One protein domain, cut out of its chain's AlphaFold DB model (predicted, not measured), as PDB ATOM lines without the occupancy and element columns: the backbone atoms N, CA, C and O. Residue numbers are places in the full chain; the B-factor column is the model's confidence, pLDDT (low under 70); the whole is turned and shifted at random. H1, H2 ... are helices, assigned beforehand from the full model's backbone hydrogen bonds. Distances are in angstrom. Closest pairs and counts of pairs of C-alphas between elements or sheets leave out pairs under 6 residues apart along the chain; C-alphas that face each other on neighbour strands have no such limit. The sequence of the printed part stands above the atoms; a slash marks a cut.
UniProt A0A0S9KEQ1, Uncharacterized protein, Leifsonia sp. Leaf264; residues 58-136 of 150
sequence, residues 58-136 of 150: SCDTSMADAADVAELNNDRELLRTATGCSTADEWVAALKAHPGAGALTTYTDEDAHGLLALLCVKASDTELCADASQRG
ATOM      1  N   SER A  58      98.510 103.273 103.421       96.25
ATOM      2  CA  SER A  58      99.896 102.911 103.745       96.25
ATOM      3  C   SER A  58     100.202 103.107 105.225       96.25
ATOM      4  O   SER A  58     100.850 102.244 105.822       96.25
ATOM      5  N   CYS A  59      99.705 104.192 105.822       97.25
ATOM      6  CA  CYS A  59      99.888 104.463 107.241       97.25
ATOM      7  C   CYS A  59      99.099 103.461 108.090       97.25
ATOM      8  O   CYS A  59      99.660 102.862 109.005       97.25
ATOM      9  N   ASP A  60      97.841 103.197 107.718       97.06
ATOM     10  CA  ASP A  60      96.986 102.204 108.377       97.06
ATOM     11  C   ASP A  60      97.617 100.807 108.354       97.06
ATOM     12  O   ASP A  60      97.780 100.189 109.403       97.06
ATOM     13  N   THR A  61      98.060 100.346 107.177       97.31
ATOM     14  CA  THR A  61      98.702  99.027 107.032       97.31
ATOM     15  C   THR A  61      99.985  98.944 107.852       97.31
ATOM     16  O   THR A  61     100.185  97.974 108.571       97.31
ATOM     17  N   SER A  62     100.839  99.971 107.794       95.81
ATOM     18  CA  SER A  62     102.106  99.960 108.536       95.81
ATOM     19  C   SER A  62     101.881  99.928 110.047       95.81
ATOM     20  O   SER A  62     102.619  99.258 110.767       95.81
ATOM     21  N   MET A  63     100.863 100.643 110.532       96.50
ATOM     22  CA  MET A  63     100.524 100.675 111.952       96.50
ATOM     23  C   MET A  63      99.874  99.361 112.408       96.50
ATOM     24  O   MET A  63     100.226  98.846 113.467       96.50
ATOM     25  N   ALA A  64      98.983  98.781 111.600       95.75
ATOM     26  CA  ALA A  64      98.388  97.472 111.867       95.75
ATOM     27  C   ALA A  64      99.452  96.361 111.903       95.75
ATOM     28  O   ALA A  64      99.505  95.595 112.863       95.75
ATOM     29  N   ASP A  65     100.362  96.339 110.924       93.94
ATOM     30  CA  ASP A  65     101.474  95.384 110.875       93.94
ATOM     31  C   ASP A  65     102.363  95.496 112.127       93.94
ATOM     32  O   ASP A  65     102.781  94.484 112.692       93.94
ATOM     33  N   ALA A  66     102.627  96.722 112.599       93.56
ATOM     34  CA  ALA A  66     103.391  96.949 113.824       93.56
ATOM     35  C   ALA A  66     102.642  96.514 115.096       93.56
ATOM     36  O   ALA A  66     103.278  96.078 116.059       93.56
ATOM     37  N   ALA A  67     101.310  96.618 115.105       92.75
ATOM     38  CA  ALA A  67     100.461  96.184 116.212       92.75
ATOM     39  C   ALA A  67     100.302  94.655 116.292       92.75
ATOM     40  O   ALA A  67     100.131  94.116 117.387       92.75
ATOM     41  N   ASP A  68     100.385  93.959 115.157       91.31
ATOM     42  CA  ASP A  68     100.244  92.500 115.071       91.31
ATOM     43  C   ASP A  68     101.477  91.737 115.592       91.31
ATOM     44  O   ASP A  68     101.416  90.528 115.857       91.31
ATOM     45  N   VAL A  69     102.606  92.423 115.791       86.75
ATOM     46  CA  VAL A  69     103.805  91.822 116.381       86.75
ATOM     47  C   VAL A  69     103.624  91.687 117.893       86.75
ATOM     48  O   VAL A  69     103.804  92.628 118.660       86.75
ATOM     49  N   ALA A  70     103.291  90.469 118.328       66.44
ATOM     50  CA  ALA A  70     103.082  90.097 119.728       66.44
ATOM     51  C   ALA A  70     104.398  89.987 120.532       66.44
ATOM     52  O   ALA A  70     104.689  88.954 121.142       66.44
ATOM     53  N   GLU A  71     105.202  91.048 120.537       73.00
ATOM     54  CA  GLU A  71     106.419  91.163 121.338       73.00
ATOM     55  C   GLU A  71     106.283  92.297 122.358       73.00
ATOM     56  O   GLU A  71     105.733  93.355 122.074       73.00
ATOM     57  N   LEU A  72     106.807  92.084 123.573       62.78
ATOM     58  CA  LEU A  72     106.805  93.094 124.645       62.78
ATOM     59  C   LEU A  72     107.652  94.331 124.310       62.78
ATOM     60  O   LEU A  72     107.581  95.322 125.028       62.78
ATOM     61  N   ASN A  73     108.484  94.247 123.273       71.00
ATOM     62  CA  ASN A  73     109.308  95.343 122.808       71.00
ATOM     63  C   ASN A  73     109.203  95.441 121.282       71.00
ATOM     64  O   ASN A  73     109.840  94.666 120.569       71.00
ATOM     65  N   ASN A  74     108.365  96.354 120.793       79.94
ATOM     66  CA  ASN A  74     108.062  96.487 119.372       79.94
ATOM     67  C   ASN A  74     108.719  97.722 118.722       79.94
ATOM     68  O   ASN A  74     108.363  98.075 117.600       79.94
ATOM     69  N   ASP A  75     109.728  98.320 119.371       84.06
ATOM     70  CA  ASP A  75     110.431  99.530 118.916       84.06
ATOM     71  C   ASP A  75     110.851  99.464 117.438       84.06
ATOM     72  O   ASP A  75     110.726 100.433 116.693       84.06
ATOM     73  N   ARG A  76     111.325  98.297 116.975       87.56
ATOM     74  CA  ARG A  76     111.728  98.102 115.571       87.56
ATOM     75  C   ARG A  76     110.554  98.213 114.602       87.56
ATOM     76  O   ARG A  76     110.720  98.703 113.488       87.56
ATOM     77  N   GLU A  77     109.403  97.688 114.989       90.88
ATOM     78  CA  GLU A  77     108.208  97.678 114.149       90.88
ATOM     79  C   GLU A  77     107.536  99.046 114.179       90.88
ATOM     80  O   GLU A  77     107.197  99.577 113.123       90.88
ATOM     81  N   LEU A  78     107.506  99.686 115.349       90.81
ATOM     82  CA  LEU A  78     107.143 101.089 115.480       90.81
ATOM     83  C   LEU A  78     108.025 101.980 114.587       90.81
ATOM     84  O   LEU A  78     107.495 102.819 113.864       90.81
ATOM     85  N   LEU A  79     109.343 101.746 114.522       92.06
ATOM     86  CA  LEU A  79     110.247 102.478 113.621       92.06
ATOM     87  C   LEU A  79     109.878 102.358 112.139       92.06
ATOM     88  O   LEU A  79     110.056 103.311 111.381       92.06
ATOM     89  N   ARG A  80     109.329 101.220 111.705       91.00
ATOM     90  CA  ARG A  80     108.909 101.031 110.305       91.00
ATOM     91  C   ARG A  80     107.707 101.890 109.934       91.00
ATOM     92  O   ARG A  80     107.607 102.306 108.777       91.00
ATOM     93  N   THR A  81     106.851 102.215 110.903       95.00
ATOM     94  CA  THR A  81     105.667 103.061 110.678       95.00
ATOM     95  C   THR A  81     106.035 104.458 110.169       95.00
ATOM     96  O   THR A  81     105.269 105.038 109.401       95.00
ATOM     97  N   ALA A  82     107.240 104.955 110.484       93.62
ATOM     98  CA  ALA A  82     107.728 106.263 110.039       93.62
ATOM     99  C   ALA A  82     107.815 106.404 108.509       93.62
ATOM    100  O   ALA A  82     107.764 107.509 107.981       93.62
ATOM    101  N   THR A  83     107.931 105.285 107.788       93.25
ATOM    102  CA  THR A  83     107.978 105.270 106.316       93.25
ATOM    103  C   THR A  83     106.607 105.097 105.658       93.25
ATOM    104  O   THR A  83     106.478 105.319 104.456       93.25
ATOM    105  N   GLY A  84     105.593 104.684 106.424       93.38
ATOM    106  CA  GLY A  84     104.240 104.424 105.927       93.38
ATOM    107  C   GLY A  84     103.289 105.614 106.033       93.38
ATOM    108  O   GLY A  84     102.292 105.655 105.310       93.38
ATOM    109  N   CYS A  85     103.600 106.563 106.918       96.25
ATOM    110  CA  CYS A  85     102.812 107.763 107.190       96.25
ATOM    111  C   CYS A  85     103.553 109.012 106.698       96.25
ATOM    112  O   CYS A  85     104.781 109.070 106.779       96.25
ATOM    113  N   SER A  86     102.815 110.021 106.230       94.56
ATOM    114  CA  SER A  86     103.410 111.252 105.682       94.56
ATOM    115  C   SER A  86     103.301 112.447 106.626       94.56
ATOM    116  O   SER A  86     104.086 113.381 106.504       94.56
ATOM    117  N   THR A  87     102.351 112.445 107.566       95.50
ATOM    118  CA  THR A  87     102.146 113.578 108.491       95.50
ATOM    119  C   THR A  87     102.011 113.130 109.939       95.50
ATOM    120  O   THR A  87     101.567 112.016 110.224       95.50
ATOM    121  N   ALA A  88     102.355 114.021 110.869       95.19
ATOM    122  CA  ALA A  88     102.266 113.750 112.298       95.19
ATOM    123  C   ALA A  88     100.819 113.511 112.764       95.19
ATOM    124  O   ALA A  88     100.586 112.602 113.554       95.19
ATOM    125  N   ASP A  89      99.837 114.254 112.236       95.50
ATOM    126  CA  ASP A  89      98.424 114.068 112.620       95.50
ATOM    127  C   ASP A  89      97.880 112.724 112.131       95.50
ATOM    128  O   ASP A  89      97.153 112.042 112.854       95.50
ATOM    129  N   GLU A  90      98.263 112.321 110.920       96.44
ATOM    130  CA  GLU A  90      97.926 111.013 110.362       96.44
ATOM    131  C   GLU A  90      98.519 109.880 111.204       96.44
ATOM    132  O   GLU A  90      97.815 108.935 111.559       96.44
ATOM    133  N   TRP A  91      99.801 109.991 111.560       97.06
ATOM    134  CA  TRP A  91     100.487 108.985 112.363       97.06
ATOM    135  C   TRP A  91      99.889 108.871 113.769       97.06
ATOM    136  O   TRP A  91      99.616 107.764 114.232       97.06
ATOM    137  N   VAL A  92      99.604 109.999 114.428       96.56
ATOM    138  CA  VAL A  92      98.948 110.032 115.748       96.56
ATOM    139  C   VAL A  92      97.561 109.395 115.682       96.56
ATOM    140  O   VAL A  92      97.196 108.596 116.548       96.56
ATOM    141  N   ALA A  93      96.788 109.702 114.639       96.44
ATOM    142  CA  ALA A  93      95.475 109.105 114.427       96.44
ATOM    143  C   ALA A  93      95.560 107.589 114.215       96.44
ATOM    144  O   ALA A  93      94.812 106.839 114.848       96.44
ATOM    145  N   ALA A  94      96.500 107.136 113.383       96.56
ATOM    146  CA  ALA A  94      96.738 105.721 113.132       96.56
ATOM    147  C   ALA A  94      97.194 104.984 114.399       96.56
ATOM    148  O   ALA A  94      96.681 103.903 114.684       96.56
ATOM    149  N   LEU A  95      98.076 105.575 115.210       96.25
ATOM    150  CA  LEU A  95      98.535 104.975 116.466       96.25
ATOM    151  C   LEU A  95      97.376 104.815 117.455       96.25
ATOM    152  O   LEU A  95      97.255 103.790 118.119       96.25
ATOM    153  N   LYS A  96      96.486 105.804 117.543       95.69
ATOM    154  CA  LYS A  96      95.294 105.716 118.399       95.69
ATOM    155  C   LYS A  96      94.301 104.660 117.904       95.69
ATOM    156  O   LYS A  96      93.609 104.066 118.730       95.69
ATOM    157  N   ALA A  97      94.234 104.421 116.593       96.00
ATOM    158  CA  ALA A  97      93.432 103.352 116.001       96.00
ATOM    159  C   ALA A  97      94.053 101.957 116.215       96.00
ATOM    160  O   ALA A  97      93.319 100.996 116.445       96.00
ATOM    161  N   HIS A  98      95.387 101.865 116.222       94.69
ATOM    162  CA  HIS A  98      96.166 100.631 116.391       94.69
ATOM    163  C   HIS A  98      97.156 100.747 117.562       94.69
ATOM    164  O   HIS A  98      98.371 100.685 117.366       94.69
ATOM    165  N   PRO A  99      96.677 100.892 118.810       92.81
ATOM    166  CA  PRO A  99      97.534 101.224 119.953       92.81
ATOM    167  C   PRO A  99      98.570 100.139 120.279       92.81
ATOM    168  O   PRO A  99      99.617 100.437 120.858       92.81
ATOM    169  N   GLY A 100      98.332  98.898 119.838       91.19
ATOM    170  CA  GLY A 100      99.306  97.810 119.933       91.19
ATOM    171  C   GLY A 100     100.633  98.125 119.236       91.19
ATOM    172  O   GLY A 100     101.668  97.626 119.667       91.19
ATOM    173  N   ALA A 101     100.632  99.020 118.241       91.50
ATOM    174  CA  ALA A 101     101.836  99.469 117.552       91.50
ATOM    175  C   ALA A 101     102.803 100.238 118.461       91.50
ATOM    176  O   ALA A 101     103.978 100.319 118.140       91.50
ATOM    177  N   GLY A 102     102.352 100.771 119.597       88.50
ATOM    178  CA  GLY A 102     103.228 101.343 120.621       88.50
ATOM    179  C   GLY A 102     103.258 100.513 121.906       88.50
ATOM    180  O   GLY A 102     103.498 101.059 122.975       88.50
ATOM    181  N   ALA A 103     102.905  99.226 121.855       88.06
ATOM    182  CA  ALA A 103     102.838  98.333 123.018       88.06
ATOM    183  C   ALA A 103     101.859  98.754 124.145       88.06
ATOM    184  O   ALA A 103     101.915  98.202 125.248       88.06
ATOM    185  N   LEU A 104     100.928  99.684 123.888       88.12
ATOM    186  CA  LEU A 104      99.857 100.056 124.822       88.12
ATOM    187  C   LEU A 104      98.485  99.634 124.286       88.12
ATOM    188  O   LEU A 104      98.320  99.218 123.145       88.12
ATOM    189  N   THR A 105      97.459  99.746 125.125       90.62
ATOM    190  CA  THR A 105      96.067  99.489 124.722       90.62
ATOM    191  C   THR A 105      95.332 100.741 124.264       90.62
ATOM    192  O   THR A 105      94.286 100.628 123.636       90.62
ATOM    193  N   THR A 106      95.835 101.925 124.615       93.56
ATOM    194  CA  THR A 106      95.254 103.234 124.286       93.56
ATOM    195  C   THR A 106      96.334 104.305 124.356       93.56
ATOM    196  O   THR A 106      97.237 104.188 125.183       93.56
ATOM    197  N   TYR A 107      96.168 105.374 123.580       92.56
ATOM    198  CA  TYR A 107      97.054 106.535 123.562       92.56
ATOM    199  C   TYR A 107      96.261 107.833 123.734       92.56
ATOM    200  O   TYR A 107      95.196 107.999 123.126       92.56
ATOM    201  N   THR A 108      96.778 108.756 124.546       95.50
ATOM    202  CA  THR A 108      96.388 110.170 124.469       95.50
ATOM    203  C   THR A 108      97.176 110.876 123.361       95.50
ATOM    204  O   THR A 108      98.154 110.332 122.852       95.50
ATOM    205  N   ASP A 109      96.761 112.087 122.976       92.50
ATOM    206  CA  ASP A 109      97.518 112.877 121.991       92.50
ATOM    207  C   ASP A 109      98.908 113.252 122.523       92.50
ATOM    208  O   ASP A 109      99.877 113.247 121.772       92.50
ATOM    209  N   GLU A 110      99.026 113.520 123.827       91.50
ATOM    210  CA  GLU A 110     100.307 113.803 124.483       91.50
ATOM    211  C   GLU A 110     101.238 112.583 124.443       91.50
ATOM    212  O   GLU A 110     102.392 112.710 124.031       91.50
ATOM    213  N   ASP A 111     100.726 111.392 124.774       91.62
ATOM    214  CA  ASP A 111     101.499 110.145 124.691       91.62
ATOM    215  C   ASP A 111     101.960 109.871 123.251       91.62
ATOM    216  O   ASP A 111     103.111 109.502 123.014       91.62
ATOM    217  N   ALA A 112     101.062 110.065 122.279       94.06
ATOM    218  CA  ALA A 112     101.350 109.841 120.869       94.06
ATOM    219  C   ALA A 112     102.394 110.832 120.339       94.06
ATOM    220  O   ALA A 112     103.316 110.421 119.640       94.06
ATOM    221  N   HIS A 113     102.309 112.115 120.702       93.31
ATOM    222  CA  HIS A 113     103.336 113.096 120.346       93.31
ATOM    223  C   HIS A 113     104.683 112.776 120.996       93.31
ATOM    224  O   HIS A 113     105.704 112.839 120.317       93.31
ATOM    225  N   GLY A 114     104.705 112.364 122.267       90.06
ATOM    226  CA  GLY A 114     105.938 111.932 122.928       90.06
ATOM    227  C   GLY A 114     106.586 110.737 122.223       90.06
ATOM    228  O   GLY A 114     107.799 110.714 122.012       90.06
ATOM    229  N   LEU A 115     105.778 109.768 121.787       91.62
ATOM    230  CA  LEU A 115     106.258 108.602 121.051       91.62
ATOM    231  C   LEU A 115     106.728 108.957 119.633       91.62
ATOM    232  O   LEU A 115     107.768 108.467 119.200       91.62
ATOM    233  N   LEU A 116     106.012 109.844 118.936       93.75
ATOM    234  CA  LEU A 116     106.425 110.402 117.645       93.75
ATOM    235  C   LEU A 116     107.771 111.121 117.763       93.75
ATOM    236  O   LEU A 116     108.639 110.983 116.902       93.75
ATOM    237  N   ALA A 117     107.970 111.850 118.856       90.38
ATOM    238  CA  ALA A 117     109.228 112.509 119.126       90.38
ATOM    239  C   ALA A 117     110.358 111.459 119.235       90.38
ATOM    240  O   ALA A 117     111.361 111.550 118.522       90.38
ATOM    241  N   LEU A 118     110.181 110.418 120.055       88.88
ATOM    242  CA  LEU A 118     111.167 109.334 120.198       88.88
ATOM    243  C   LEU A 118     111.431 108.586 118.883       88.88
ATOM    244  O   LEU A 118     112.577 108.259 118.577       88.88
ATOM    245  N   LEU A 119     110.391 108.346 118.085       91.56
ATOM    246  CA  LEU A 119     110.492 107.753 116.752       91.56
ATOM    247  C   LEU A 119     111.416 108.588 115.851       91.56
ATOM    248  O   LEU A 119     112.335 108.058 115.218       91.56
ATOM    249  N   CYS A 120     111.212 109.904 115.841       92.06
ATOM    250  CA  CYS A 120     111.946 110.832 114.988       92.06
ATOM    251  C   CYS A 120     113.397 111.077 115.405       92.06
ATOM    252  O   CYS A 120     114.174 111.565 114.588       92.06
ATOM    253  N   VAL A 121     113.803 110.658 116.607       88.06
ATOM    254  CA  VAL A 121     115.224 110.586 116.987       88.06
ATOM    255  C   VAL A 121     115.979 109.553 116.141       88.06
ATOM    256  O   VAL A 121     117.147 109.753 115.823       88.06
ATOM    257  N   LYS A 122     115.333 108.440 115.769       86.69
ATOM    258  CA  LYS A 122     115.976 107.341 115.025       86.69
ATOM    259  C   LYS A 122     115.594 107.298 113.537       86.69
ATOM    260  O   LYS A 122     116.309 106.660 112.769       86.69
ATOM    261  N   ALA A 123     114.512 107.967 113.131       89.00
ATOM    262  CA  ALA A 123     114.000 108.007 111.753       89.00
ATOM    263  C   ALA A 123     113.859 109.449 111.211       89.00
ATOM    264  O   ALA A 123     112.863 109.801 110.571       89.00
ATOM    265  N   SER A 124     114.842 110.305 111.504       88.25
ATOM    266  CA  SER A 124     114.802 111.754 111.246       88.25
ATOM    267  C   SER A 124     114.684 112.149 109.767       88.25
ATOM    268  O   SER A 124     114.326 113.283 109.465       88.25
ATOM    269  N   ASP A 125     115.008 111.246 108.842       88.88
ATOM    270  CA  ASP A 125     114.998 111.464 107.391       88.88
ATOM    271  C   ASP A 125     113.641 111.180 106.722       88.88
ATOM    272  O   ASP A 125     113.494 111.362 105.511       88.88
ATOM    273  N   THR A 126     112.641 110.753 107.493       93.25
ATOM    274  CA  THR A 126     111.304 110.433 106.980       93.25
ATOM    275  C   THR A 126     110.435 111.676 106.770       93.25
ATOM    276  O   THR A 126     110.588 112.693 107.450       93.25
ATOM    277  N   GLU A 127     109.477 111.592 105.837       93.94
ATOM    278  CA  GLU A 127     108.516 112.677 105.567       93.94
ATOM    279  C   GLU A 127     107.695 113.025 106.818       93.94
ATOM    280  O   GLU A 127     107.557 114.202 107.154       93.94
ATOM    281  N   LEU A 128     107.265 112.003 107.567       94.88
ATOM    282  CA  LEU A 128     106.618 112.137 108.871       94.88
ATOM    283  C   LEU A 128     107.410 113.037 109.829       94.88
ATOM    284  O   LEU A 128     106.857 113.956 110.434       94.88
ATOM    285  N   CYS A 129     108.707 112.768 109.984       94.12
ATOM    286  CA  CYS A 129     109.545 113.502 110.925       94.12
ATOM    287  C   CYS A 129     109.886 114.908 110.431       94.12
ATOM    288  O   CYS A 129     109.989 115.833 111.241       94.12
ATOM    289  N   ALA A 130     109.972 115.106 109.114       92.50
ATOM    290  CA  ALA A 130     110.072 116.435 108.526       92.50
ATOM    291  C   ALA A 130     108.807 117.279 108.782       92.50
ATOM    292  O   ALA A 130     108.935 118.468 109.084       92.50
ATOM    293  N   ASP A 131     107.608 116.692 108.698       94.69
ATOM    294  CA  ASP A 131     106.342 117.356 109.057       94.69
ATOM    295  C   ASP A 131     106.285 117.680 110.557       94.69
ATOM    296  O   ASP A 131     106.061 118.830 110.942       94.69
ATOM    297  N   ALA A 132     106.578 116.698 111.416       92.31
ATOM    298  CA  ALA A 132     106.590 116.880 112.866       92.31
ATOM    299  C   ALA A 132     107.556 117.998 113.304       92.31
ATOM    300  O   ALA A 132     107.208 118.834 114.144       92.31
ATOM    301  N   SER A 133     108.743 118.055 112.690       90.75
ATOM    302  CA  SER A 133     109.741 119.106 112.916       90.75
ATOM    303  C   SER A 133     109.228 120.487 112.504       90.75
ATOM    304  O   SER A 133     109.276 121.425 113.299       90.75
ATOM    305  N   GLN A 134     108.667 120.617 111.296       91.38
ATOM    306  CA  GLN A 134     108.120 121.887 110.795       91.38
ATOM    307  C   GLN A 134     106.991 122.435 111.674       91.38
ATOM    308  O   GLN A 134     106.803 123.650 111.764       91.38
ATOM    309  N   ARG A 135     106.252 121.543 112.335       89.06
ATOM    310  CA  ARG A 135     105.160 121.882 113.252       89.06
ATOM    311  C   ARG A 135     105.627 122.145 114.686       89.06
ATOM    312  O   ARG A 135     104.809 122.548 115.509       89.06
ATOM    313  N   GLY A 136     106.914 121.952 114.984       88.44
ATOM    314  CA  GLY A 136     107.471 122.128 116.326       88.44
ATOM    315  C   GLY A 136     106.977 121.082 117.326       88.44
ATOM    316  O   GLY A 136     106.882 121.383 118.509       88.44
TER     317      GLY A 136
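Overview. This is residues 58 to 136 of the 150 residues of an uncharacterized protein of Leifsonia sp. Leaf264 (UniProt A0A0S9KEQ1). The longest helix, H5, crosses H3, and H3 also packs on H1 of a helical hairpin, H1 and H2; short H4 packs on this hairpin, and H6 packs on H3 near one end of the long axis. The all-helix printed part has 79 residues with six named helices, H1 to H6 in order, and no named strand. It is compact, radius of gyration of the C-alphas 10.9 A, spanning 33 by 22 by 20 A.

Along the chain. Find C-alpha 109 at (97.518, 112.877, 121.991); H5 runs 20.5 A to residue 122. H3 is residues 88 to 97, H1 58 to 67, H2 75 to 81, H4 99 to 102; H6, 127 to 134, ends at (108.120, 121.887, 110.795).

Arrangement. H5 touches H3 at C-alphas 112 and 92, 5.7 A, a steep tilt of 64 degrees. H1 and H2 touch at C-alphas 66 and 77, 4.9 A. Every O i to N i+4 pair is within hydrogen-bond range in H1, H2, H3 and H6; in H5, 9 of 10.

Size, cuts and confidence. The printed part has no cut; residues 70 and 72 are under pLDDT 70.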